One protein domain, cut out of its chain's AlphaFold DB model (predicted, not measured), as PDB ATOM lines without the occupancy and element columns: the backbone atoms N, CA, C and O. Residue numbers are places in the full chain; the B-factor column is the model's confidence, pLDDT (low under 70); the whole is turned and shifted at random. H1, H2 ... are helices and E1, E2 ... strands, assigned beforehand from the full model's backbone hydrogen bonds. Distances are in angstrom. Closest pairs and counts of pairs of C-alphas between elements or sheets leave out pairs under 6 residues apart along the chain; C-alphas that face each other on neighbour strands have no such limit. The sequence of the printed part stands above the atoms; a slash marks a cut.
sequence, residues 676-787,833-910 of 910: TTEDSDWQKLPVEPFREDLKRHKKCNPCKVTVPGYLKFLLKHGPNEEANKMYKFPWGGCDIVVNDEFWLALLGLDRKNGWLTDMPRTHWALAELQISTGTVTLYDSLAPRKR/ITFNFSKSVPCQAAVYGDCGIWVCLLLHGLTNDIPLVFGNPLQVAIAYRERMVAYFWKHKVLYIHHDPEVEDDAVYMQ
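Overview. This is residues 676 to 787 and 833 to 910 of the 910 residues of the protein "Phospholipase-like protein" of Artemisia annua (UniProt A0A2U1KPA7). Little regular structure: loops gather about the long helix H5, H4 crosses it next to a small sheet, and residues 899 to 910 stick out at the opposite end. The printed part has 190 residues, 61 in named elements: H1 to H3, E1 to E3, H4, H5; class and sheet are mixed. It is loose, radius of gyration of the C-alphas 19.9 A, spanning 70 by 44 by 32 A.

Along the chain. H1 is residues 711 to 714, from C-alpha 711 at (-11.998, 52.845, -14.881); H2 is residues 721 to 724; H3 is residues 740 to 746; E1 is residues 766 to 770; E2 is residues 775 to 779; E3 is residues 834 to 837; H4 is residues 851 to 863, 18.2 A from first to last C-alpha; H5 is residues 873 to 891, 27.2 A from first to last C-alpha, and ends at C-alpha 891 at (-16.118, 39.328, -16.791).

Arrangement. E1 and E2 form an antiparallel hairpin, N 768 and O 777 within hydrogen-bond range at 2.9 A; E3 is parallel to E2, N 776 and O 834 at 2.8 A. H4 is on the sheet, two layers, helix and sheet. H4 touches H5, about perpendicular at 77 degrees, closest C-alphas Ile 853 and Ala 877, 6.4 A. In H3, H4 and H5 every O i to N i+4 pair is within range.

Size, cuts and confidence. Across the cut, C-alphas 787 and 833 are 25.0 A apart. The links H2 to H3, H3 to E1 and E3 to H4 are long. Residues 897 to 910, among others, have pLDDT under 70.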
ATOM      1  N   THR A 676     -26.709  41.372 -15.612       84.75
ATOM      2  CA  THR A 676     -27.012  41.559 -14.186       84.75
ATOM      3  C   THR A 676     -27.027  40.226 -13.440       84.75
ATOM      4  O   THR A 676     -26.888  39.159 -14.036       84.75
ATOM      5  N   THR A 677     -27.179  40.260 -12.115       81.06
ATOM      6  CA  THR A 677     -27.392  39.040 -11.319       81.06
ATOM      7  C   THR A 677     -28.818  38.482 -11.381       81.06
ATOM      8  O   THR A 677     -29.052  37.418 -10.815       81.06
ATOM      9  N   GLU A 678     -29.739  39.157 -12.079       81.62
ATOM     10  CA  GLU A 678     -31.096  38.666 -12.383       81.62
ATOM     11  C   GLU A 678     -31.099  37.762 -13.632       81.62
ATOM     12  O   GLU A 678     -31.974  36.913 -13.795       81.62
ATOM     13  N   ASP A 679     -30.107  37.917 -14.520       80.44
ATOM     14  CA  ASP A 679     -29.935  37.067 -15.699       80.44
ATOM     15  C   ASP A 679     -29.663  35.616 -15.259       80.44
ATOM     16  O   ASP A 679     -28.572  35.296 -14.791       80.44
ATOM     17  N   SER A 680     -30.638  34.718 -15.429       69.06
ATOM     18  CA  SER A 680     -30.624  33.331 -14.907       69.06
ATOM     19  C   SER A 680     -29.396  32.468 -15.268       69.06
ATOM     20  O   SER A 680     -29.110  31.479 -14.592       69.06
ATOM     21  N   ASP A 681     -28.633  32.864 -16.290       76.12
ATOM     22  CA  ASP A 681     -27.396  32.218 -16.739       76.12
ATOM     23  C   ASP A 681     -26.108  32.992 -16.372       76.12
ATOM     24  O   ASP A 681     -25.028  32.633 -16.850       76.12
ATOM     25  N   TRP A 682     -26.145  34.018 -15.504       81.12
ATOM     26  CA  TRP A 682     -24.968  34.862 -15.202       81.12
ATOM     27  C   TRP A 682     -23.766  34.092 -14.621       81.12
ATOM     28  O   TRP A 682     -22.616  34.488 -14.819       81.12
ATOM     29  N   GLN A 683     -24.010  32.966 -13.946       80.12
ATOM     30  CA  GLN A 683     -22.962  32.057 -13.453       80.12
ATOM     31  C   GLN A 683     -22.405  31.125 -14.543       80.12
ATOM     32  O   GLN A 683     -21.297  30.613 -14.413       80.12
ATOM     33  N   LYS A 684     -23.152  30.917 -15.636       81.19
ATOM     34  CA  LYS A 684     -22.791  30.044 -16.769       81.19
ATOM     35  C   LYS A 684     -22.081  30.799 -17.901       81.19
ATOM     36  O   LYS A 684     -21.759  30.200 -18.925       81.19
ATOM     37  N   LEU A 685     -21.848  32.107 -17.743       81.62
ATOM     38  CA  LEU A 685     -21.187  32.940 -18.750       81.62
ATOM     39  C   LEU A 685     -19.804  32.379 -19.123       81.62
ATOM     40  O   LEU A 685     -19.054  31.962 -18.237       81.62
ATOM     41  N   PRO A 686     -19.415  32.414 -20.412       82.25
ATOM     42  CA  PRO A 686     -18.135  31.881 -20.855       82.25
ATOM     43  C   PRO A 686     -16.968  32.690 -20.273       82.25
ATOM     44  O   PRO A 686     -16.707  33.828 -20.666       82.25
ATOM     45  N   VAL A 687     -16.240  32.070 -19.346       85.38
ATOM     46  CA  VAL A 687     -15.001  32.602 -18.774       85.38
ATOM     47  C   VAL A 687     -13.833  32.156 -19.651       85.38
ATOM     48  O   VAL A 687     -13.492  30.975 -19.697       85.38
ATOM     49  N   GLU A 688     -13.202  33.092 -20.359       87.50
ATOM     50  CA  GLU A 688     -11.968  32.788 -21.094       87.50
ATOM     51  C   GLU A 688     -10.822  32.480 -20.117       87.50
ATOM     52  O   GLU A 688     -10.673  33.204 -19.135       87.50
ATOM     53  N   PRO A 689      -9.946  31.492 -20.388       87.12
ATOM     54  CA  PRO A 689      -8.770  31.248 -19.557       87.12
ATOM     55  C   PRO A 689      -7.885  32.493 -19.412       87.12
ATOM     56  O   PRO A 689      -7.560  33.157 -20.403       87.12
ATOM     57  N   PHE A 690      -7.456  32.794 -18.181       88.94
ATOM     58  CA  PHE A 690      -6.531  33.896 -17.910       88.94
ATOM     59  C   PHE A 690      -5.219  33.707 -18.683       88.94
ATOM     60  O   PHE A 690      -4.566  32.670 -18.579       88.94
ATOM     61  N   ARG A 691      -4.821  34.731 -19.445       84.56
ATOM     62  CA  ARG A 691      -3.562  34.754 -20.199       84.56
ATOM     63  C   ARG A 691      -2.614  35.773 -19.584       84.56
ATOM     64  O   ARG A 691      -2.860  36.980 -19.681       84.56
ATOM     65  N   GLU A 692      -1.514  35.309 -19.000       82.81
ATOM     66  CA  GLU A 692      -0.432  36.207 -18.610       82.81
ATOM     67  C   GLU A 692       0.238  36.825 -19.851       82.81
ATOM     68  O   GLU A 692       0.691  36.138 -20.763       82.81
ATOM     69  N   ASP A 693       0.347  38.153 -19.860       84.12
ATOM     70  CA  ASP A 693       1.280  38.871 -20.724       84.12
ATOM     71  C   ASP A 693       1.906  40.024 -19.937       84.12
ATOM     72  O   ASP A 693       1.284  41.068 -19.737       84.12
ATOM     73  N   LEU A 694       3.154  39.846 -19.508       87.31
ATOM     74  CA  LEU A 694       3.887  40.840 -18.718       87.31
ATOM     75  C   LEU A 694       4.408  42.032 -19.555       87.31
ATOM     76  O   LEU A 694       5.114  42.900 -19.031       87.31
ATOM     77  N   LYS A 695       4.092  42.112 -20.859       86.31
ATOM     78  CA  LYS A 695       4.536  43.207 -21.737       86.31
ATOM     79  C   LYS A 695       3.745  44.489 -21.471       86.31
ATOM     80  O   LYS A 695       2.535  44.571 -21.677       86.31
ATOM     81  N   ARG A 696       4.467  45.550 -21.110       84.50
ATOM     82  CA  ARG A 696       3.923  46.905 -20.931       84.50
ATOM     83  C   ARG A 696       4.282  47.797 -22.118       84.50
ATOM     84  O   ARG A 696       5.366  47.691 -22.691       84.50
ATOM     85  N   HIS A 697       3.384  48.705 -22.497       80.94
ATOM     86  CA  HIS A 697       3.619  49.613 -23.620       80.94
ATOM     87  C   HIS A 697       4.717  50.645 -23.289       80.94
ATOM     88  O   HIS A 697       4.728  51.225 -22.206       80.94
ATOM     89  N   LYS A 698       5.614  50.938 -24.246       78.12
ATOM     90  CA  LYS A 698       6.839  51.753 -24.045       78.12
ATOM     91  C   LYS A 698       6.617  53.184 -23.515       78.12
ATOM     92  O   LYS A 698       7.581  53.821 -23.106       78.12
ATOM     93  N   LYS A 699       5.383  53.707 -23.540       78.56
ATOM     94  CA  LYS A 699       5.015  55.034 -22.995       78.56
ATOM     95  C   LYS A 699       4.360  54.980 -21.600       78.56
ATOM     96  O   LYS A 699       4.006  56.031 -21.070       78.56
ATOM     97  N   CYS A 700       4.147  53.797 -21.024       80.94
ATOM     98  CA  CYS A 700       3.598  53.648 -19.673       80.94
ATOM     99  C   CYS A 700       4.623  54.063 -18.606       80.94
ATOM    100  O   CYS A 700       5.833  54.002 -18.823       80.94
ATOM    101  N   ASN A 701       4.146  54.478 -17.430       79.50
ATOM    102  CA  ASN A 701       5.038  54.820 -16.324       79.50
ATOM    103  C   ASN A 701       5.643  53.527 -15.737       79.50
ATOM    104  O   ASN A 701       4.877  52.646 -15.335       79.50
ATOM    105  N   PRO A 702       6.978  53.384 -15.638       76.81
ATOM    106  CA  PRO A 702       7.581  52.158 -15.120       76.81
ATOM    107  C   PRO A 702       7.171  51.889 -13.666       76.81
ATOM    108  O   PRO A 702       6.938  50.746 -13.297       76.81
ATOM    109  N   CYS A 703       7.003  52.922 -12.844       79.00
ATOM    110  CA  CYS A 703       6.764  52.776 -11.408       79.00
ATOM    111  C   CYS A 703       5.289  52.926 -11.001       79.00
ATOM    112  O   CYS A 703       5.034  53.140  -9.820       79.00
ATOM    113  N   LYS A 704       4.325  52.870 -11.937       80.94
ATOM    114  CA  LYS A 704       2.879  52.946 -11.638       80.94
ATOM    115  C   LYS A 704       2.039  52.070 -12.569       80.94
ATOM    116  O   LYS A 704       2.357  51.959 -13.753       80.94
ATOM    117  N   VAL A 705       0.928  51.552 -12.046       84.56
ATOM    118  CA  VAL A 705      -0.148  50.896 -12.809       84.56
ATOM    119  C   VAL A 705      -0.837  51.898 -13.745       84.56
ATOM    120  O   VAL A 705      -1.134  53.037 -13.371       84.56
ATOM    121  N   THR A 706      -1.087  51.479 -14.984       86.88
ATOM    122  CA  THR A 706      -1.762  52.262 -16.024       86.88
ATOM    123  C   THR A 706      -3.268  52.071 -15.908       86.88
ATOM    124  O   THR A 706      -3.829  51.145 -16.484       86.88
ATOM    125  N   VAL A 707      -3.936  52.970 -15.181       83.06
ATOM    126  CA  VAL A 707      -5.403  52.964 -15.052       83.06
ATOM    127  C   VAL A 707      -6.059  53.024 -16.450       83.06
ATOM    128  O   VAL A 707      -5.773  53.970 -17.201       83.06
ATOM    129  N   PRO A 708      -6.925  52.061 -16.825       80.38
ATOM    130  CA  PRO A 708      -7.638  52.071 -18.104       80.38
ATOM    131  C   PRO A 708      -8.625  53.237 -18.240       80.38
ATOM    132  O   PRO A 708      -9.089  53.796 -17.250       80.38
ATOM    133  N   GLY A 709      -8.973  53.610 -19.476       76.62
ATOM    134  CA  GLY A 709      -9.877  54.737 -19.749       76.62
ATOM    135  C   GLY A 709     -11.262  54.596 -19.108       76.62
ATOM    136  O   GLY A 709     -11.748  55.557 -18.526       76.62
ATOM    137  N   TYR A 710     -11.844  53.396 -19.149       76.19
ATOM    138  CA  TYR A 710     -13.153  53.092 -18.561       76.19
ATOM    139  C   TYR A 710     -13.159  53.236 -17.026       76.19
ATOM    140  O   TYR A 710     -14.034  53.892 -16.472       76.19
ATOM    141  N   LEU A 711     -12.126  52.732 -16.340       76.38
ATOM    142  CA  LEU A 711     -11.998  52.845 -14.881       76.38
ATOM    143  C   LEU A 711     -11.719  54.282 -14.416       76.38
ATOM    144  O   LEU A 711     -12.057  54.634 -13.292       76.38
ATOM    145  N   LYS A 712     -11.158  55.154 -15.266       72.06
ATOM    146  CA  LYS A 712     -10.936  56.567 -14.905       72.06
ATOM    147  C   LYS A 712     -12.213  57.352 -14.640       72.06
ATOM    148  O   LYS A 712     -12.077  58.411 -14.048       72.06
ATOM    149  N   PHE A 713     -13.384  56.900 -15.094       63.72
ATOM    150  CA  PHE A 713     -14.661  57.547 -14.775       63.72
ATOM    151  C   PHE A 713     -15.152  57.115 -13.392       63.72
ATOM    152  O   PHE A 713     -15.341  57.969 -12.530       63.72
ATOM    153  N   LEU A 714     -15.205  55.801 -13.138       62.84
ATOM    154  CA  LEU A 714     -15.536  55.225 -11.826       62.84
ATOM    155  C   LEU A 714     -14.622  55.754 -10.697       62.84
ATOM    156  O   LEU A 714     -15.047  55.873  -9.560       62.84
ATOM    157  N   LEU A 715     -13.393  56.164 -11.031       62.31
ATOM    158  CA  LEU A 715     -12.404  56.749 -10.112       62.31
ATOM    159  C   LEU A 715     -12.358  58.298 -10.102       62.31
ATOM    160  O   LEU A 715     -11.356  58.870  -9.662       62.31
ATOM    161  N   LYS A 716     -13.366  59.002 -10.641       54.75
ATOM    162  CA  LYS A 716     -13.361  60.481 -10.756       54.75
ATOM    163  C   LYS A 716     -14.572  61.212 -10.201       54.75
ATOM    164  O   LYS A 716     -14.481  62.428 -10.017       54.75
ATOM    165  N   HIS A 717     -15.696  60.529 -10.047       46.59
ATOM    166  CA  HIS A 717     -16.936  61.148  -9.608       46.59
ATOM    167  C   HIS A 717     -17.084  60.997  -8.094       46.59
ATOM    168  O   HIS A 717     -16.685  59.988  -7.522       46.59
ATOM    169  N   GLY A 718     -17.613  62.041  -7.451       47.25
ATOM    170  CA  GLY A 718     -18.135  61.941  -6.088       47.25
ATOM    171  C   GLY A 718     -19.488  61.214  -6.079       47.25
ATOM    172  O   GLY A 718     -19.806  60.538  -7.060       47.25
ATOM    173  N   PRO A 719     -20.299  61.368  -5.017       37.75
ATOM    174  CA  PRO A 719     -21.551  60.630  -4.841       37.75
ATOM    175  C   PRO A 719     -22.644  61.053  -5.843       37.75
ATOM    176  O   PRO A 719     -23.543  61.829  -5.533       37.75
ATOM    177  N   ASN A 720     -22.554  60.488  -7.045       43.09
ATOM    178  CA  ASN A 720     -23.625  60.321  -8.022       43.09
ATOM    179  C   ASN A 720     -23.890  58.809  -8.174       43.09
ATOM    180  O   ASN A 720     -23.015  57.995  -7.883       43.09
ATOM    181  N   GLU A 721     -25.057  58.438  -8.701       48.06
ATOM    182  CA  GLU A 721     -25.586  57.059  -8.760       48.06
ATOM    183  C   GLU A 721     -24.633  56.008  -9.371       48.06
ATOM    184  O   GLU A 721     -24.691  54.833  -9.021       48.06
ATOM    185  N   GLU A 722     -23.704  56.404 -10.248       46.69
ATOM    186  CA  GLU A 722     -22.719  55.482 -10.830       46.69
ATOM    187  C   GLU A 722     -21.611  55.022  -9.868       46.69
ATOM    188  O   GLU A 722     -20.965  54.009 -10.144       46.69
ATOM    189  N   ALA A 723     -21.376  55.739  -8.764       47.47
ATOM    190  CA  ALA A 723     -20.298  55.434  -7.817       47.47
ATOM    191  C   ALA A 723     -20.585  54.188  -6.956       47.47
ATOM    192  O   ALA A 723     -19.653  53.498  -6.557       47.47
ATOM    193  N   ASN A 724     -21.863  53.855  -6.733       56.66
ATOM    194  CA  ASN A 724     -22.284  52.745  -5.868       56.66
ATOM    195  C   ASN A 724     -22.455  51.408  -6.619       56.66
ATOM    196  O   ASN A 724     -23.012  50.458  -6.074       56.66
ATOM    197  N   LYS A 725     -22.009  51.310  -7.881       73.25
ATOM    198  CA  LYS A 725     -22.177  50.100  -8.703       73.25
ATOM    199  C   LYS A 725     -21.326  48.944  -8.167       73.25
ATOM    200  O   LYS A 725     -20.107  48.923  -8.343       73.25
ATOM    201  N   MET A 726     -21.996  47.981  -7.540       84.44
ATOM    202  CA  MET A 726     -21.431  46.717  -7.072       84.44
ATOM    203  C   MET A 726     -21.360  45.674  -8.199       84.44
ATOM    204  O   MET A 726     -22.131  45.727  -9.160       84.44
ATOM    205  N   TYR A 727     -20.463  44.694  -8.079       86.94
ATOM    206  CA  TYR A 727     -20.282  43.638  -9.082       86.94
ATOM    207  C   TYR A 727     -20.077  42.251  -8.461       86.94
ATOM    208  O   TYR A 727     -19.494  42.131  -7.383       86.94
ATOM    209  N   LYS A 728     -20.475  41.200  -9.186       88.25
ATOM    210  CA  LYS A 728     -20.042  39.805  -8.957       88.25
ATOM    211  C   LYS A 728     -19.172  39.317 -10.125       88.25
ATOM    212  O   LYS A 728     -19.053  39.989 -11.151       88.25
ATOM    213  N   PHE A 729     -18.568  38.138  -9.980       88.81
ATOM    214  CA  PHE A 729     -17.869  37.423 -11.057       88.81
ATOM    215  C   PHE A 729     -18.487  36.024 -11.219       88.81
ATOM    216  O   PHE A 729     -18.786  35.421 -10.191       88.81
ATOM    217  N   PRO A 730     -18.635  35.465 -12.437       84.75
ATOM    218  CA  PRO A 730     -19.280  34.159 -12.660       84.75
ATOM    219  C   PRO A 730     -18.648  32.983 -11.900       84.75
ATOM    220  O   PRO A 730     -19.323  32.014 -11.584       84.75
ATOM    221  N   TRP A 731     -17.353  33.080 -11.582       84.69
ATOM    222  CA  TRP A 731     -16.596  32.092 -10.800       84.69
ATOM    223  C   TRP A 731     -16.512  32.414  -9.295       84.69
ATOM    224  O   TRP A 731     -15.810  31.726  -8.552       84.69
ATOM    225  N   GLY A 732     -17.145  33.497  -8.842       66.56
ATOM    226  CA  GLY A 732     -17.243  33.847  -7.428       66.56
ATOM    227  C   GLY A 732     -18.410  33.110  -6.774       66.56
ATOM    228  O   GLY A 732     -19.503  33.072  -7.331       66.56
ATOM    229  N   GLY A 733     -18.193  32.557  -5.578       60.03
ATOM    230  CA  GLY A 733     -19.283  32.011  -4.765       60.03
ATOM    231  C   GLY A 733     -20.339  33.078  -4.442       60.03
ATOM    232  O   GLY A 733     -20.036  34.273  -4.462       60.03
ATOM    233  N   CYS A 734     -21.565  32.644  -4.128       56.34
ATOM    234  CA  CYS A 734     -22.758  33.497  -4.019       56.34
ATOM    235  C   CYS A 734     -22.574  34.779  -3.184       56.34
ATOM    236  O   CYS A 734     -23.166  35.808  -3.518       56.34
ATOM    237  N   ASP A 735     -21.730  34.727  -2.153       64.19
ATOM    238  CA  ASP A 735     -21.505  35.790  -1.170       64.19
ATOM    239  C   ASP A 735     -20.516  36.884  -1.623       64.19
ATOM    240  O   ASP A 735     -20.423  37.931  -0.980       64.19
ATOM    241  N   ILE A 736     -19.738  36.668  -2.693       76.06
ATOM    242  CA  ILE A 736     -18.636  37.571  -3.067       76.06
ATOM    243  C   ILE A 736     -19.144  38.697  -3.976       76.06
ATOM    244  O   ILE A 736     -19.325  38.514  -5.182       76.06
ATOM    245  N   VAL A 737     -19.312  39.885  -3.391       82.25
ATOM    246  CA  VAL A 737     -19.611  41.147  -4.088       82.25
ATOM    247  C   VAL A 737     -18.423  42.101  -3.952       82.25
ATOM    248  O   VAL A 737     -17.839  42.206  -2.875       82.25
ATOM    249  N   VAL A 738     -18.071  42.819  -5.023       83.31
ATOM    250  CA  VAL A 738     -16.992  43.822  -5.029       83.31
ATOM    251  C   VAL A 738     -17.487  45.227  -5.382       83.31
ATOM    252  O   VAL A 738     -18.393  45.401  -6.198       83.31
ATOM    253  N   ASN A 739     -16.855  46.229  -4.774       82.25
ATOM    254  CA  ASN A 739     -17.124  47.666  -4.896       82.25
ATOM    255  C   ASN A 739     -15.943  48.410  -5.568       82.25
ATOM    256  O   ASN A 739     -15.070  47.797  -6.188       82.25
ATOM    257  N   ASP A 740     -15.908  49.737  -5.454       78.50
ATOM    258  CA  ASP A 740     -14.808  50.604  -5.892       78.50
ATOM    259  C   ASP A 740     -13.488  50.347  -5.135       78.50
ATOM    260  O   ASP A 740     -12.418  50.370  -5.755       78.50
ATOM    261  N   GLU A 741     -13.544  50.026  -3.837       78.88
ATOM    262  CA  GLU A 741     -12.368  49.717  -3.006       78.88
ATOM    263  C   GLU A 741     -11.559  48.529  -3.549       78.88
ATOM    264  O   GLU A 741     -10.328  48.600  -3.618       78.88
ATOM    265  N   PHE A 742     -12.229  47.471  -4.022       83.75
ATOM    266  CA  PHE A 742     -11.574  46.344  -4.702       83.75
ATOM    267  C   PHE A 742     -10.753  46.812  -5.917       83.75
ATOM    268  O   PHE A 742      -9.580  46.447  -6.064       83.75
ATOM    269  N   TRP A 743     -11.330  47.667  -6.769       84.94
ATOM    270  CA  TRP A 743     -10.628  48.203  -7.938       84.94
ATOM    271  C   TRP A 743      -9.469  49.124  -7.523       84.94
ATOM    272  O   TRP A 743      -8.390  49.046  -8.118       84.94
ATOM    273  N   LEU A 744      -9.644  49.948  -6.484       80.75
ATOM    274  CA  LEU A 744      -8.599  50.808  -5.911       80.75
ATOM    275  C   LEU A 744      -7.413  50.005  -5.356       80.75
ATOM    276  O   LEU A 744      -6.257  50.355  -5.627       80.75
ATOM    277  N   ALA A 745      -7.671  48.923  -4.620       81.12
ATOM    278  CA  ALA A 745      -6.636  48.071  -4.035       81.12
ATOM    279  C   ALA A 745      -5.907  47.232  -5.104       81.12
ATOM    280  O   ALA A 745      -4.670  47.151  -5.105       81.12
ATOM    281  N   LEU A 746      -6.638  46.675  -6.079       85.62
ATOM    282  CA  LEU A 746      -6.053  45.930  -7.202       85.62
ATOM    283  C   LEU A 746      -5.192  46.834  -8.107       85.62
ATOM    284  O   LEU A 746      -4.093  46.438  -8.511       85.62
ATOM    285  N   LEU A 747      -5.613  48.082  -8.344       84.12
ATOM    286  CA  LEU A 747      -4.820  49.099  -9.054       84.12
ATOM    287  C   LEU A 747      -3.614  49.630  -8.250       84.12
ATOM    288  O   LEU A 747      -2.779  50.331  -8.825       84.12
ATOM    289  N   GLY A 748      -3.501  49.332  -6.950       76.81
ATOM    290  CA  GLY A 748      -2.464  49.904  -6.078       76.81
ATOM    291  C   GLY A 748      -2.619  51.418  -5.873       76.81
ATOM    292  O   GLY A 748      -1.625  52.146  -5.795       76.81
ATOM    293  N   LEU A 749      -3.864  51.906  -5.872       75.69
ATOM    294  CA  LEU A 749      -4.212  53.306  -5.616       75.69
ATOM    295  C   LEU A 749      -4.588  53.543  -4.151       75.69
ATOM    296  O   LEU A 749      -4.225  54.595  -3.616       75.69
ATOM    297  N   ASP A 750      -5.224  52.566  -3.497       66.19
ATOM    298  CA  ASP A 750      -5.248  52.531  -2.035       66.19
ATOM    299  C   ASP A 750      -3.829  52.304  -1.468       66.19
ATOM    300  O   ASP A 750      -2.928  51.771  -2.126       66.19
ATOM    301  N   ARG A 751      -3.625  52.778  -0.238       54.19
ATOM    302  CA  ARG A 751      -2.399  52.655   0.556       54.19
ATOM    303  C   ARG A 751      -2.638  52.067   1.949       54.19
ATOM    304  O   ARG A 751      -1.667  51.954   2.697       54.19
ATOM    305  N   LYS A 752      -3.887  51.770   2.326       52.84
ATOM    306  CA  LYS A 752      -4.234  51.182   3.626       52.84
ATOM    307  C   LYS A 752      -4.110  49.650   3.571       52.84
ATOM    308  O   LYS A 752      -3.438  49.075   4.427       52.84
ATOM    309  N   ASN A 753      -4.675  49.021   2.539       54.62
ATOM    310  CA  ASN A 753      -4.857  47.575   2.421       54.62
ATOM    311  C   ASN A 753      -4.150  46.970   1.189       54.62
ATOM    312  O   ASN A 753      -3.873  47.637   0.193       54.62
ATOM    313  N   GLY A 754      -3.842  45.669   1.259       60.00
ATOM    314  CA  GLY A 754      -3.411  44.868   0.105       60.00
ATOM    315  C   GLY A 754      -4.618  44.256  -0.609       60.00
ATOM    316  O   GLY A 754      -5.614  43.966   0.035       60.00
ATOM    317  N   TRP A 755      -4.539  44.036  -1.925       69.75
ATOM    318  CA  TRP A 755      -5.715  43.688  -2.748       69.75
ATOM    319  C   TRP A 755      -6.392  42.341  -2.419       69.75
ATOM    320  O   TRP A 755      -7.569  42.180  -2.719       69.75
ATOM    321  N   LEU A 756      -5.674  41.392  -1.805       68.56
ATOM    322  CA  LEU A 756      -6.278  40.239  -1.130       68.56
ATOM    323  C   LEU A 756      -6.460  40.590   0.348       68.56
ATOM    324  O   LEU A 756      -5.560  40.370   1.166       68.56
ATOM    325  N   THR A 757      -7.614  41.165   0.670       56.31
ATOM    326  CA  THR A 757      -8.047  41.443   2.040       56.31
ATOM    327  C   THR A 757      -8.732  40.219   2.639       56.31
ATOM    328  O   THR A 757      -9.901  39.967   2.361       56.31
ATOM    329  N   ASP A 758      -8.022  39.499   3.503       42.72
ATOM    330  CA  ASP A 758      -8.643  38.651   4.523       42.72
ATOM    331  C   ASP A 758      -7.890  38.836   5.849       42.72
ATOM    332  O   ASP A 758      -6.662  39.000   5.879       42.72
ATOM    333  N   MET A 759      -8.625  38.910   6.954       39.03
ATOM    334  CA  MET A 759      -8.106  39.398   8.235       39.03
ATOM    335  C   MET A 759      -7.585  38.255   9.124       39.03
ATOM    336  O   MET A 759      -8.132  37.156   9.107       39.03
ATOM    337  N   PRO A 760      -6.547  38.468   9.964       45.31
ATOM    338  CA  PRO A 760      -5.776  39.695  10.189       45.31
ATOM    339  C   PRO A 760      -4.327  39.608   9.656       45.31
ATOM    340  O   PRO A 760      -3.411  40.224  10.209       45.31
ATOM    341  N   ARG A 761      -4.054  38.768   8.647       51.34
ATOM    342  CA  ARG A 761      -2.675  38.422   8.249       51.34
ATOM    343  C   ARG A 761      -2.107  39.419   7.238       51.34
ATOM    344  O   ARG A 761      -2.457  39.420   6.069       51.34
ATOM    345  N   THR A 762      -1.130  40.211   7.673       64.44
ATOM    346  CA  THR A 762      -0.464  41.263   6.875       64.44
ATOM    347  C   THR A 762       0.456  40.758   5.747       64.44
ATOM    348  O   THR A 762       1.254  41.532   5.213       64.44
ATOM    349  N   HIS A 763       0.396  39.470   5.388       76.31
ATOM    350  CA  HIS A 763       1.234  38.863   4.352       76.31
ATOM    351  C   HIS A 763       0.631  37.571   3.784       76.31
ATOM    352  O   HIS A 763       0.126  36.744   4.541       76.31
ATOM    353  N   TRP A 764       0.792  37.379   2.473       80.38
ATOM    354  CA  TRP A 764       0.399  36.189   1.716       80.38
ATOM    355  C   TRP A 764       1.630  35.474   1.144       80.38
ATOM    356  O   TRP A 764       2.503  36.106   0.549       80.38
ATOM    357  N   ALA A 765       1.677  34.151   1.286       83.81
ATOM    358  CA  ALA A 765       2.693  33.274   0.705       83.81
ATOM    359  C   ALA A 765       2.028  31.986   0.195       83.81
ATOM    360  O   ALA A 765       0.971  31.604   0.699       83.81
ATOM    361  N   LEU A 766       2.639  31.326  -0.791       88.25
ATOM    362  CA  LEU A 766       2.111  30.105  -1.408       88.25
ATOM    363  C   LEU A 766       2.885  28.868  -0.925       88.25
ATOM    364  O   LEU A 766       4.104  28.921  -0.752       88.25
ATOM    365  N   ALA A 767       2.175  27.758  -0.731       88.38
ATOM    366  CA  ALA A 767       2.737  26.452  -0.407       88.38
ATOM    367  C   ALA A 767       2.268  25.420  -1.444       88.38
ATOM    368  O   ALA A 767       1.073  25.288  -1.696       88.38
ATOM    369  N   GLU A 768       3.213  24.698  -2.032       91.19
ATOM    370  CA  GLU A 768       3.000  23.648  -3.029       91.19
ATOM    371  C   GLU A 768       3.335  22.297  -2.395       91.19
ATOM    372  O   GLU A 768       4.453  22.115  -1.919       91.19
ATOM    373  N   LEU A 769       2.396  21.348  -2.388       91.31
ATOM    374  CA  LEU A 769       2.624  19.990  -1.887       91.31
ATOM    375  C   LEU A 769       2.852  19.020  -3.050       91.31
ATOM    376  O   LEU A 769       1.911  18.656  -3.759       91.31
ATOM    377  N   GLN A 770       4.072  18.506  -3.182       90.56
ATOM    378  CA  GLN A 770       4.354  17.384  -4.070       90.56
ATOM    379  C   GLN A 770       3.955  16.065  -3.388       90.56
ATOM    380  O   GLN A 770       4.746  15.440  -2.680       90.56
ATOM    381  N   ILE A 771       2.715  15.623  -3.624       90.69
ATOM    382  CA  ILE A 771       2.116  14.432  -2.984       90.69
ATOM    383  C   ILE A 771       2.934  13.147  -3.220       90.69
ATOM    384  O   ILE A 771       2.890  12.242  -2.399       90.69
ATOM    385  N   SER A 772       3.717  13.042  -4.298       88.81
ATOM    386  CA  SER A 772       4.580  11.875  -4.553       88.81
ATOM    387  C   SER A 772       5.829  11.791  -3.664       88.81
ATOM    388  O   SER A 772       6.443  10.730  -3.607       88.81
ATOM    389  N   THR A 773       6.223  12.877  -2.988       90.25
ATOM    390  CA  THR A 773       7.460  12.943  -2.180       90.25
ATOM    391  C   THR A 773       7.257  13.509  -0.775       90.25
ATOM    392  O   THR A 773       8.210  13.557  -0.004       90.25
ATOM    393  N   GLY A 774       6.057  14.005  -0.452       90.06
ATOM    394  CA  GLY A 774       5.790  14.740   0.787       90.06
ATOM    395  C   GLY A 774       6.465  16.115   0.855       90.06
ATOM    396  O   GLY A 774       6.391  16.790   1.880       90.06
ATOM    397  N   THR A 775       7.117  16.569  -0.221       92.94
ATOM    398  CA  THR A 775       7.825  17.854  -0.228       92.94
ATOM    399  C   THR A 775       6.841  19.013  -0.307       92.94
ATOM    400  O   THR A 775       6.117  19.150  -1.293       92.94
ATOM    401  N   VAL A 776       6.860  19.889   0.697       91.31
ATOM    402  CA  VAL A 776       6.160  21.176   0.684       91.31
ATOM    403  C   VAL A 776       7.140  22.284   0.296       91.31
ATOM    404  O   VAL A 776       8.011  22.665   1.085       91.31
ATOM    405  N   THR A 777       6.996  22.816  -0.918       89.50
ATOM    406  CA  THR A 777       7.794  23.941  -1.426       89.50
ATOM    407  C   THR A 777       7.087  25.262  -1.144       89.50
ATOM    408  O   THR A 777       5.908  25.442  -1.439       89.50
ATOM    409  N   LEU A 778       7.813  26.203  -0.546       86.94
ATOM    410  CA  LEU A 778       7.273  27.441   0.008       86.94
ATOM    411  C   LEU A 778       7.788  28.653  -0.767       86.94
ATOM    412  O   LEU A 778       8.998  28.857  -0.910       86.94
ATOM    413  N   TYR A 779       6.853  29.471  -1.240       87.50
ATOM    414  CA  TYR A 779       7.093  30.611  -2.109       87.50
ATOM    415  C   TYR A 779       6.661  31.902  -1.392       87.50
ATOM    416  O   TYR A 779       5.476  32.226  -1.304       87.50
ATOM    417  N   ASP A 780       7.641  32.635  -0.855       84.50
ATOM    418  CA  ASP A 780       7.439  33.814  -0.001       84.50
ATOM    419  C   ASP A 780       8.216  35.030  -0.552       84.50
ATOM    420  O   ASP A 780       9.449  35.025  -0.618       84.50
ATOM    421  N   SER A 781       7.493  36.091  -0.930       82.62
ATOM    422  CA  SER A 781       8.054  37.334  -1.485       82.62
ATOM    423  C   SER A 781       8.580  38.333  -0.433       82.62
ATOM    424  O   SER A 781       9.204  39.336  -0.809       82.62
ATOM    425  N   LEU A 782       8.364  38.079   0.866       76.56
ATOM    426  CA  LEU A 782       8.859  38.869   2.008       76.56
ATOM    427  C   LEU A 782       9.839  38.109   2.924       76.56
ATOM    428  O   LEU A 782      10.260  38.674   3.939       76.56
ATOM    429  N   ALA A 783      10.235  36.879   2.575       65.62
ATOM    430  CA  ALA A 783      11.121  36.041   3.390       65.62
ATOM    431  C   ALA A 783      12.375  36.804   3.905       65.62
ATOM    432  O   ALA A 783      12.964  37.594   3.153       65.62
ATOM    433  N   PRO A 784      12.811  36.603   5.171       52.53
ATOM    434  CA  PRO A 784      13.707  37.541   5.853       52.53
ATOM    435  C   PRO A 784      15.045  37.849   5.160       52.53
ATOM    436  O   PRO A 784      15.706  36.992   4.571       52.53
ATOM    437  N   ARG A 785      15.505  39.101   5.313       50.47
ATOM    438  CA  ARG A 785      16.740  39.646   4.712       50.47
ATOM    439  C   ARG A 785      18.041  39.087   5.322       50.47
ATOM    440  O   ARG A 785      18.834  39.837   5.887       50.47
ATOM    441  N   LYS A 786      18.314  37.796   5.131       42.75
ATOM    442  CA  LYS A 786      19.667  37.210   5.217       42.75
ATOM    443  C   LYS A 786      19.963  36.280   4.035       42.75
ATOM    444  O   LYS A 786      20.405  35.152   4.211       42.75
ATOM    445  N   ARG A 787      19.825  36.794   2.802       49.06
ATOM    446  CA  ARG A 787      20.478  36.213   1.607       49.06
ATOM    447  C   ARG A 787      22.005  36.427   1.657       49.06
ATOM    448  O   ARG A 787      22.584  37.040   0.764       49.06
ATOM    449  N   ILE A 833       6.422  14.481   5.608       92.81
ATOM    450  CA  ILE A 833       6.334  15.847   5.073       92.81
ATOM    451  C   ILE A 833       7.628  16.611   5.348       92.81
ATOM    452  O   ILE A 833       7.941  16.919   6.501       92.81
ATOM    453  N   THR A 834       8.319  16.998   4.277       90.31
ATOM    454  CA  THR A 834       9.527  17.835   4.322       90.31
ATOM    455  C   THR A 834       9.227  19.256   3.833       90.31
ATOM    456  O   THR A 834       8.272  19.477   3.093       90.31
ATOM    457  N   PHE A 835      10.029  20.250   4.236       86.44
ATOM    458  CA  PHE A 835       9.805  21.659   3.878       86.44
ATOM    459  C   PHE A 835      11.005  22.279   3.167       86.44
ATOM    460  O   PHE A 835      12.093  22.370   3.738       86.44
ATOM    461  N   ASN A 836      10.772  22.805   1.966       85.38
ATOM    462  CA  ASN A 836      11.748  23.553   1.179       85.38
ATOM    463  C   ASN A 836      11.286  24.998   0.966       85.38
ATOM    464  O   ASN A 836      10.108  25.258   0.755       85.38
ATOM    465  N   PHE A 837      12.219  25.951   0.955       81.81
ATOM    466  CA  PHE A 837      11.956  27.312   0.475       81.81
ATOM    467  C   PHE A 837      12.419  27.448  -0.975       81.81
ATOM    468  O   PHE A 837      13.575  27.145  -1.291       81.81
ATOM    469  N   SER A 838      11.549  27.956  -1.845       82.19
ATOM    470  CA  SER A 838      11.907  28.208  -3.237       82.19
ATOM    471  C   SER A 838      12.926  29.343  -3.372       82.19
ATOM    472  O   SER A 838      12.846  30.385  -2.716       82.19
ATOM    473  N   LYS A 839      13.886  29.153  -4.283       75.19
ATOM    474  CA  LYS A 839      14.880  30.165  -4.670       75.19
ATOM    475  C   LYS A 839      14.429  31.021  -5.862       75.19
ATOM    476  O   LYS A 839      15.072  32.037  -6.119       75.19
ATOM    477  N   SER A 840      13.360  30.636  -6.574       74.69
ATOM    478  CA  SER A 840      12.883  31.343  -7.777       74.69
ATOM    479  C   SER A 840      12.173  32.664  -7.460       74.69
ATOM    480  O   SER A 840      12.208  33.595  -8.262       74.69
ATOM    481  N   VAL A 841      11.580  32.786  -6.267       79.19
ATOM    482  CA  VAL A 841      10.842  33.990  -5.860       79.19
ATOM    483  C   VAL A 841      11.807  35.160  -5.602       79.19
ATOM    484  O   VAL A 841      12.740  35.039  -4.792       79.19
ATOM    485  N   PRO A 842      11.614  36.324  -6.243       78.44
ATOM    486  CA  PRO A 842      12.326  37.541  -5.894       78.44
ATOM    487  C   PRO A 842      11.666  38.217  -4.686       78.44
ATOM    488  O   PRO A 842      10.465  38.104  -4.461       78.44
ATOM    489  N   CYS A 843      12.437  38.993  -3.925       76.44
ATOM    490  CA  CYS A 843      11.842  39.873  -2.923       76.44
ATOM    491  C   CYS A 843      10.980  40.935  -3.624       76.44
ATOM    492  O   CYS A 843      11.454  41.598  -4.553       76.44
ATOM    493  N   GLN A 844       9.740  41.119  -3.172       78.56
ATOM    494  CA  GLN A 844       8.846  42.103  -3.779       78.56
ATOM    495  C   GLN A 844       9.323  43.542  -3.555       78.56
ATOM    496  O   GLN A 844       9.934  43.877  -2.535       78.56
ATOM    497  N   ALA A 845       8.996  44.425  -4.498       66.94
ATOM    498  CA  ALA A 845       9.150  45.855  -4.291       66.94
ATOM    499  C   ALA A 845       8.083  46.327  -3.290       66.94
ATOM    500  O   ALA A 845       6.895  46.134  -3.512       66.94
ATOM    501  N   ALA A 846       8.492  46.939  -2.178       60.53
ATOM    502  CA  ALA A 846       7.604  47.285  -1.062       60.53
ATOM    503  C   ALA A 846       6.745  48.546  -1.324       60.53
ATOM    504  O   ALA A 846       6.704  49.449  -0.492       60.53
ATOM    505  N   VAL A 847       6.119  48.639  -2.503       57.09
ATOM    506  CA  VAL A 847       5.445  49.856  -2.994       57.09
ATOM    507  C   VAL A 847       3.917  49.732  -2.974       57.09
ATOM    508  O   VAL A 847       3.258  50.723  -2.668       57.09
ATOM    509  N   TYR A 848       3.358  48.545  -3.255       62.94
ATOM    510  CA  TYR A 848       1.910  48.364  -3.466       62.94
ATOM    511  C   TYR A 848       1.276  47.190  -2.694       62.94
ATOM    512  O   TYR A 848       0.161  46.776  -3.005       62.94
ATOM    513  N   GLY A 849       1.964  46.623  -1.695       70.00
ATOM    514  CA  GLY A 849       1.439  45.477  -0.931       70.00
ATOM    515  C   GLY A 849       1.319  44.202  -1.776       70.00
ATOM    516  O   GLY A 849       0.344  43.465  -1.674       70.00
ATOM    517  N   ASP A 850       2.292  43.957  -2.657       79.50
ATOM    518  CA  ASP A 850       2.191  43.000  -3.767       79.50
ATOM    519  C   ASP A 850       2.164  41.505  -3.389       79.50
ATOM    520  O   ASP A 850       2.182  40.669  -4.288       79.50
ATOM    521  N   CYS A 851       2.092  41.120  -2.111       82.19
ATOM    522  CA  CYS A 851       2.232  39.712  -1.703       82.19
ATOM    523  C   CYS A 851       1.145  38.813  -2.310       82.19
ATOM    524  O   CYS A 851       1.459  37.755  -2.852       82.19
ATOM    525  N   GLY A 852      -0.105  39.286  -2.349       83.94
ATOM    526  CA  GLY A 852      -1.189  38.602  -3.056       83.94
ATOM    527  C   GLY A 852      -0.994  38.536  -4.579       83.94
ATOM    528  O   GLY A 852      -1.375  37.550  -5.199       83.94
ATOM    529  N   ILE A 853      -0.355  39.548  -5.193       87.75
ATOM    530  CA  ILE A 853      -0.026  39.518  -6.633       87.75
ATOM    531  C   ILE A 853       0.999  38.419  -6.898       87.75
ATOM    532  O   ILE A 853       0.815  37.630  -7.819       87.75
ATOM    533  N   TRP A 854       2.038  38.326  -6.062       88.44
ATOM    534  CA  TRP A 854       3.017  37.248  -6.153       88.44
ATOM    535  C   TRP A 854       2.366  35.878  -5.965       88.44
ATOM    536  O   TRP A 854       2.638  35.002  -6.775       88.44
ATOM    537  N   VAL A 855       1.468  35.692  -4.992       89.81
ATOM    538  CA  VAL A 855       0.751  34.413  -4.819       89.81
ATOM    539  C   VAL A 855      -0.062  34.033  -6.061       89.81
ATOM    540  O   VAL A 855       0.100  32.916  -6.545       89.81
ATOM    541  N   CYS A 856      -0.873  34.933  -6.627       90.25
ATOM    542  CA  CYS A 856      -1.657  34.612  -7.828       90.25
ATOM    543  C   CYS A 856      -0.790  34.361  -9.072       90.25
ATOM    544  O   CYS A 856      -1.132  33.503  -9.880       90.25
ATOM    545  N   LEU A 857       0.324  35.081  -9.218       90.94
ATOM    546  CA  LEU A 857       1.271  34.920 -10.325       90.94
ATOM    547  C   LEU A 857       2.032  33.588 -10.222       90.94
ATOM    548  O   LEU A 857       2.114  32.836 -11.191       90.94
ATOM    549  N   LEU A 858       2.521  33.251  -9.025       91.38
ATOM    550  CA  LEU A 858       3.166  31.968  -8.736       91.38
ATOM    551  C   LEU A 858       2.195  30.794  -8.931       91.38
ATOM    552  O   LEU A 858       2.578  29.787  -9.520       91.38
ATOM    553  N   LEU A 859       0.943  30.936  -8.484       91.56
ATOM    554  CA  LEU A 859      -0.097  29.921  -8.653       91.56
ATOM    555  C   LEU A 859      -0.437  29.700 -10.131       91.56
ATOM    556  O   LEU A 859      -0.518  28.552 -10.561       91.56
ATOM    557  N   HIS A 860      -0.591  30.767 -10.923       90.50
ATOM    558  CA  HIS A 860      -0.803  30.647 -12.368       90.50
ATOM    559  C   HIS A 860       0.375  29.935 -13.044       90.50
ATOM    560  O   HIS A 860       0.154  28.991 -13.800       90.50
ATOM    561  N   GLY A 861       1.613  30.319 -12.713       89.88
ATOM    562  CA  GLY A 861       2.802  29.699 -13.292       89.88
ATOM    563  C   GLY A 861       2.917  28.205 -12.978       89.88
ATOM    564  O   GLY A 861       3.063  27.401 -13.895       89.88
ATOM    565  N   LEU A 862       2.758  27.822 -11.705       90.50
ATOM    566  CA  LEU A 862       2.803  26.420 -11.263       90.50
ATOM    567  C   LEU A 862       1.663  25.563 -11.836       90.50
ATOM    568  O   LEU A 862       1.870  24.388 -12.109       90.50
ATOM    569  N   THR A 863       0.469  26.127 -12.040       88.94
ATOM    570  CA  THR A 863      -0.685  25.384 -12.593       88.94
ATOM    571  C   THR A 863      -0.691  25.281 -14.122       88.94
ATOM    572  O   THR A 863      -1.575  24.634 -14.676       88.94
ATOM    573  N   ASN A 864       0.264  25.918 -14.809       86.69
ATOM    574  CA  ASN A 864       0.364  25.947 -16.276       86.69
ATOM    575  C   ASN A 864       1.783  25.579 -16.773       86.69
ATOM    576  O   ASN A 864       2.137  25.906 -17.905       86.69
ATOM    577  N   ASP A 865       2.610  24.957 -15.919       86.69
ATOM    578  CA  ASP A 865       4.015  24.584 -16.177       86.69
ATOM    579  C   ASP A 865       4.914  25.736 -16.696       86.69
ATOM    580  O   ASP A 865       5.927  25.523 -17.369       86.69
ATOM    581  N   ILE A 866       4.575  26.989 -16.367       87.62
ATOM    582  CA  ILE A 866       5.315  28.175 -16.818       87.62
ATOM    583  C   ILE A 866       6.548  28.372 -15.917       87.62
ATOM    584  O   ILE A 866       6.399  28.526 -14.699       87.62
ATOM    585  N   PRO A 867       7.775  28.444 -16.474       85.44
ATOM    586  CA  PRO A 867       8.983  28.654 -15.682       85.44
ATOM    587  C   PRO A 867       8.924  29.938 -14.846       85.44
ATOM    588  O   PRO A 867       8.788  31.038 -15.381       85.44
ATOM    589  N   LEU A 868       9.103  29.801 -13.529       87.94
ATOM    590  CA  LEU A 868       9.064  30.895 -12.548       87.94
ATOM    591  C   LEU A 868      10.329  31.786 -12.615       87.94
ATOM    592  O   LEU A 868      11.091  31.894 -11.652       87.94
ATOM    593  N   VAL A 869      10.588  32.389 -13.777       83.38
ATOM    594  CA  VAL A 869      11.777  33.196 -14.086       83.38
ATOM    595  C   VAL A 869      11.359  34.646 -14.308       83.38
ATOM    596  O   VAL A 869      10.815  35.010 -15.348       83.38
ATOM    597  N   PHE A 870      11.632  35.495 -13.321       83.69
ATOM    598  CA  PHE A 870      11.089  36.851 -13.274       83.69
ATOM    599  C   PHE A 870      12.139  37.924 -13.567       83.69
ATOM    600  O   PHE A 870      13.281  37.853 -13.113       83.69
ATOM    601  N   GLY A 871      11.720  38.956 -14.305       82.31
ATOM    602  CA  GLY A 871      12.506  40.168 -14.529       82.31
ATOM    603  C   GLY A 871      12.513  41.098 -13.309       82.31
ATOM    604  O   GLY A 871      12.536  40.669 -12.158       82.31
ATOM    605  N   ASN A 872      12.468  42.412 -13.542       85.25
ATOM    606  CA  ASN A 872      12.383  43.380 -12.448       85.25
ATOM    607  C   ASN A 872      11.069  43.188 -11.644       85.25
ATOM    608  O   ASN A 872       9.998  43.365 -12.230       85.25
ATOM    609  N   PRO A 873      11.112  42.910 -10.322       85.44
ATOM    610  CA  PRO A 873       9.917  42.540  -9.553       85.44
ATOM    611  C   PRO A 873       8.814  43.605  -9.541       85.44
ATOM    612  O   PRO A 873       7.635  43.267  -9.559       85.44
ATOM    613  N   LEU A 874       9.178  44.894  -9.566       83.25
ATOM    614  CA  LEU A 874       8.203  45.985  -9.637       83.25
ATOM    615  C   LEU A 874       7.509  46.027 -11.006       83.25
ATOM    616  O   LEU A 874       6.303  46.238 -11.065       83.25
ATOM    617  N   GLN A 875       8.243  45.800 -12.104       85.75
ATOM    618  CA  GLN A 875       7.638  45.752 -13.441       85.75
ATOM    619  C   GLN A 875       6.703  44.553 -13.600       85.75
ATOM    620  O   GLN A 875       5.618  44.716 -14.150       85.75
ATOM    621  N   VAL A 876       7.110  43.384 -13.093       88.69
ATOM    622  CA  VAL A 876       6.318  42.145 -13.136       88.69
ATOM    623  C   VAL A 876       5.003  42.317 -12.372       88.69
ATOM    624  O   VAL A 876       3.939  42.150 -12.962       88.69
ATOM    625  N   ALA A 877       5.050  42.760 -11.109       87.75
ATOM    626  CA  ALA A 877       3.843  42.965 -10.306       87.75
ATOM    627  C   ALA A 877       2.899  44.028 -10.907       87.75
ATOM    628  O   ALA A 877       1.685  43.832 -10.933       87.75
ATOM    629  N   ILE A 878       3.438  45.128 -11.450       87.12
ATOM    630  CA  ILE A 878       2.627  46.159 -12.119       87.12
ATOM    631  C   ILE A 878       1.992  45.624 -13.412       87.12
ATOM    632  O   ILE A 878       0.816  45.893 -13.653       87.12
ATOM    633  N   ALA A 879       2.726  44.868 -14.235       89.62
ATOM    634  CA  ALA A 879       2.180  44.282 -15.461       89.62
ATOM    635  C   ALA A 879       1.071  43.264 -15.152       89.62
ATOM    636  O   ALA A 879       0.012  43.297 -15.777       89.62
ATOM    637  N   TYR A 880       1.276  42.411 -14.144       90.94
ATOM    638  CA  TYR A 880       0.280  41.428 -13.724       90.94
ATOM    639  C   TYR A 880      -0.993  42.108 -13.195       90.94
ATOM    640  O   TYR A 880      -2.087  41.757 -13.629       90.94
ATOM    641  N   ARG A 881      -0.873  43.174 -12.381       89.56
ATOM    642  CA  ARG A 881      -2.018  44.030 -11.994       89.56
ATOM    643  C   ARG A 881      -2.762  44.592 -13.208       89.56
ATOM    644  O   ARG A 881      -3.985  44.516 -13.254       89.56
ATOM    645  N   GLU A 882      -2.051  45.118 -14.209       89.62
ATOM    646  CA  GLU A 882      -2.664  45.636 -15.446       89.62
ATOM    647  C   GLU A 882      -3.442  44.550 -16.222       89.62
ATOM    648  O   GLU A 882      -4.460  44.862 -16.847       89.62
ATOM    649  N   ARG A 883      -3.017  43.279 -16.156       91.50
ATOM    650  CA  ARG A 883      -3.734  42.132 -16.748       91.50
ATOM    651  C   ARG A 883      -4.920  41.672 -15.902       91.50
ATOM    652  O   ARG A 883      -6.008  41.517 -16.452       91.50
ATOM    653  N   MET A 884      -4.754  41.535 -14.585       91.31
ATOM    654  CA  MET A 884      -5.846  41.185 -13.664       91.31
ATOM    655  C   MET A 884      -6.992  42.195 -13.752       91.31
ATOM    656  O   MET A 884      -8.137  41.796 -13.931       91.31
ATOM    657  N   VAL A 885      -6.696  43.499 -13.715       90.44
ATOM    658  CA  VAL A 885      -7.714  44.560 -13.832       90.44
ATOM    659  C   VAL A 885      -8.507  44.438 -15.136       90.44
ATOM    660  O   VAL A 885      -9.731  44.536 -15.108       90.44
ATOM    661  N   ALA A 886      -7.842  44.187 -16.266       89.44
ATOM    662  CA  ALA A 886      -8.526  43.989 -17.543       89.44
ATOM    663  C   ALA A 886      -9.397  42.718 -17.550       89.44
ATOM    664  O   ALA A 886     -10.512  42.742 -18.068       89.44
ATOM    665  N   TYR A 887      -8.908  41.630 -16.951       91.50
ATOM    666  CA  TYR A 887      -9.593  40.340 -16.887       91.50
ATOM    667  C   TYR A 887     -10.835  40.360 -15.983       91.50
ATOM    668  O   TYR A 887     -11.915  39.963 -16.420       91.50
ATOM    669  N   PHE A 888     -10.713  40.874 -14.754       90.81
ATOM    670  CA  PHE A 888     -11.858  41.070 -13.861       90.81
ATOM    671  C   PHE A 888     -12.860  42.056 -14.476       90.81
ATOM    672  O   PHE A 888     -14.060  41.804 -14.456       90.81
ATOM    673  N   TRP A 889     -12.401  43.155 -15.092       89.19
ATOM    674  CA  TRP A 889     -13.319  44.133 -15.686       89.19
ATOM    675  C   TRP A 889     -14.089  43.601 -16.906       89.19
ATOM    676  O   TRP A 889     -15.219  44.043 -17.142       89.19
ATOM    677  N   LYS A 890     -13.502  42.663 -17.666       88.88
ATOM    678  CA  LYS A 890     -14.166  41.974 -18.783       88.88
ATOM    679  C   LYS A 890     -15.340  41.112 -18.310       88.88
ATOM    680  O   LYS A 890     -16.391  41.167 -18.935       88.88
ATOM    681  N   HIS A 891     -15.161  40.352 -17.230       89.62
ATOM    682  CA  HIS A 891     -16.118  39.328 -16.791       89.62
ATOM    683  C   HIS A 891     -16.951  39.722 -15.557       89.62
ATOM    684  O   HIS A 891     -17.601  38.868 -14.963       89.62
ATOM    685  N   LYS A 892     -16.922  40.988 -15.125       89.06
ATOM    686  CA  LYS A 892     -17.803  41.474 -14.051       89.06
ATOM    687  C   LYS A 892     -19.273  41.425 -14.499       89.06
ATOM    688  O   LYS A 892     -19.601  41.895 -15.591       89.06
ATOM    689  N   VAL A 893     -20.137  40.934 -13.623       88.12
ATOM    690  CA  VAL A 893     -21.601  41.003 -13.721       88.12
ATOM    691  C   VAL A 893     -22.068  42.127 -12.797       88.12
ATOM    692  O   VAL A 893     -21.513  42.276 -11.705       88.12
ATOM    693  N   LEU A 894     -23.030  42.950 -13.220       87.38
ATOM    694  CA  LEU A 894     -23.579  44.008 -12.367       87.38
ATOM    695  C   LEU A 894     -24.403  43.367 -11.243       87.38
ATOM    696  O   LEU A 894     -25.326  42.605 -11.521       87.38
ATOM    697  N   TYR A 895     -24.070  43.657  -9.985       86.12
ATOM    698  CA  TYR A 895     -24.864  43.169  -8.861       86.12
ATOM    699  C   TYR A 895     -26.096  44.053  -8.680       86.12
ATOM    700  O   TYR A 895     -25.964  45.264  -8.497       86.12
ATOM    701  N   ILE A 896     -27.271  43.430  -8.718       81.88
ATOM    702  CA  ILE A 896     -28.542  44.053  -8.354       81.88
ATOM    703  C   ILE A 896     -28.895  43.590  -6.943       81.88
ATOM    704  O   ILE A 896     -28.835  42.399  -6.633       81.88
ATOM    705  N   HIS A 897     -29.205  44.553  -6.081       68.50
ATOM    706  CA  HIS A 897     -29.625  44.312  -4.709       68.50
ATOM    707  C   HIS A 897     -31.150  44.376  -4.660       68.50
ATOM    708  O   HIS A 897     -31.722  45.457  -4.767       68.50
ATOM    709  N   HIS A 898     -31.793  43.223  -4.505       54.31
ATOM    710  CA  HIS A 898     -33.229  43.147  -4.265       54.31
ATOM    711  C   HIS A 898     -33.471  43.537  -2.803       54.31
ATOM    712  O   HIS A 898     -33.010  42.835  -1.901       54.31
ATOM    713  N   ASP A 899     -34.148  44.661  -2.559       40.50
ATOM    714  CA  ASP A 899     -34.773  44.893  -1.256       40.50
ATOM    715  C   ASP A 899     -36.059  44.046  -1.202       40.50
ATOM    716  O   ASP A 899     -36.920  44.204  -2.072       40.50
ATOM    717  N   PRO A 900     -36.217  43.144  -0.215       36.47
ATOM    718  CA  PRO A 900     -37.276  42.127  -0.207       36.47
ATOM    719  C   PRO A 900     -38.682  42.669   0.125       36.47
ATOM    720  O   PRO A 900     -39.571  41.892   0.452       36.47
ATOM    721  N   GLU A 901     -38.892  43.987   0.060       39.41
ATOM    722  CA  GLU A 901     -40.182  44.655   0.299       39.41
ATOM    723  C   GLU A 901     -40.905  45.054  -1.009       39.41
ATOM    724  O   GLU A 901     -41.920  45.744  -0.953       39.41
ATOM    725  N   VAL A 902     -40.388  44.664  -2.188       42.66
ATOM    726  CA  VAL A 902     -40.856  45.176  -3.501       42.66
ATOM    727  C   VAL A 902     -41.412  44.091  -4.446       42.66
ATOM    728  O   VAL A 902     -42.059  44.422  -5.435       42.66
ATOM    729  N   GLU A 903     -41.205  42.796  -4.175       34.16
ATOM    730  CA  GLU A 903     -41.570  41.729  -5.133       34.16
ATOM    731  C   GLU A 903     -43.040  41.257  -5.059       34.16
ATOM    732  O   GLU A 903     -43.555  40.763  -6.062       34.16
ATOM    733  N   ASP A 904     -43.757  41.480  -3.947       35.00
ATOM    734  CA  ASP A 904     -45.174  41.076  -3.800       35.00
ATOM    735  C   ASP A 904     -46.125  41.819  -4.770       35.00
ATOM    736  O   ASP A 904     -47.096  41.235  -5.256       35.00
ATOM    737  N   ASP A 905     -45.828  43.078  -5.124       37.06
ATOM    738  CA  ASP A 905     -46.643  43.885  -6.054       37.06
ATOM    739  C   ASP A 905     -46.544  43.407  -7.521       37.06
ATOM    740  O   ASP A 905     -47.388  43.755  -8.352       37.06
ATOM    741  N   ALA A 906     -45.521  42.619  -7.874       35.28
ATOM    742  CA  ALA A 906     -45.226  42.253  -9.264       35.28
ATOM    743  C   ALA A 906     -45.948  40.980  -9.750       35.28
ATOM    744  O   ALA A 906     -46.085  40.776 -10.957       35.28
ATOM    745  N   VAL A 907     -46.411  40.121  -8.834       35.28
ATOM    746  CA  VAL A 907     -46.978  38.797  -9.164       35.28
ATOM    747  C   VAL A 907     -48.481  38.862  -9.498       35.28
ATOM    748  O   VAL A 907     -49.020  37.944 -10.107       35.28
ATOM    749  N   TYR A 908     -49.160  39.973  -9.192       31.86
ATOM    750  CA  TYR A 908     -50.605  40.163  -9.419       31.86
ATOM    751  C   TYR A 908     -50.996  40.683 -10.824       31.86
ATOM    752  O   TYR A 908     -52.105  41.185 -11.013       31.86
ATOM    753  N   MET A 909     -50.103  40.583 -11.817       33.06
ATOM    754  CA  MET A 909     -50.292  41.109 -13.183       33.06
ATOM    755  C   MET A 909     -49.888  40.100 -14.282       33.06
ATOM    756  O   MET A 909     -49.089  40.417 -15.169       33.06
ATOM    757  N   GLN A 910     -50.463  38.891 -14.251       30.75
ATOM    758  CA  GLN A 910     -50.523  37.979 -15.406       30.75
ATOM    759  C   GLN A 910     -51.786  37.111 -15.387       30.75
ATOM    760  O   GLN A 910     -52.192  36.708 -14.277       30.75
TER     761      GLN A 910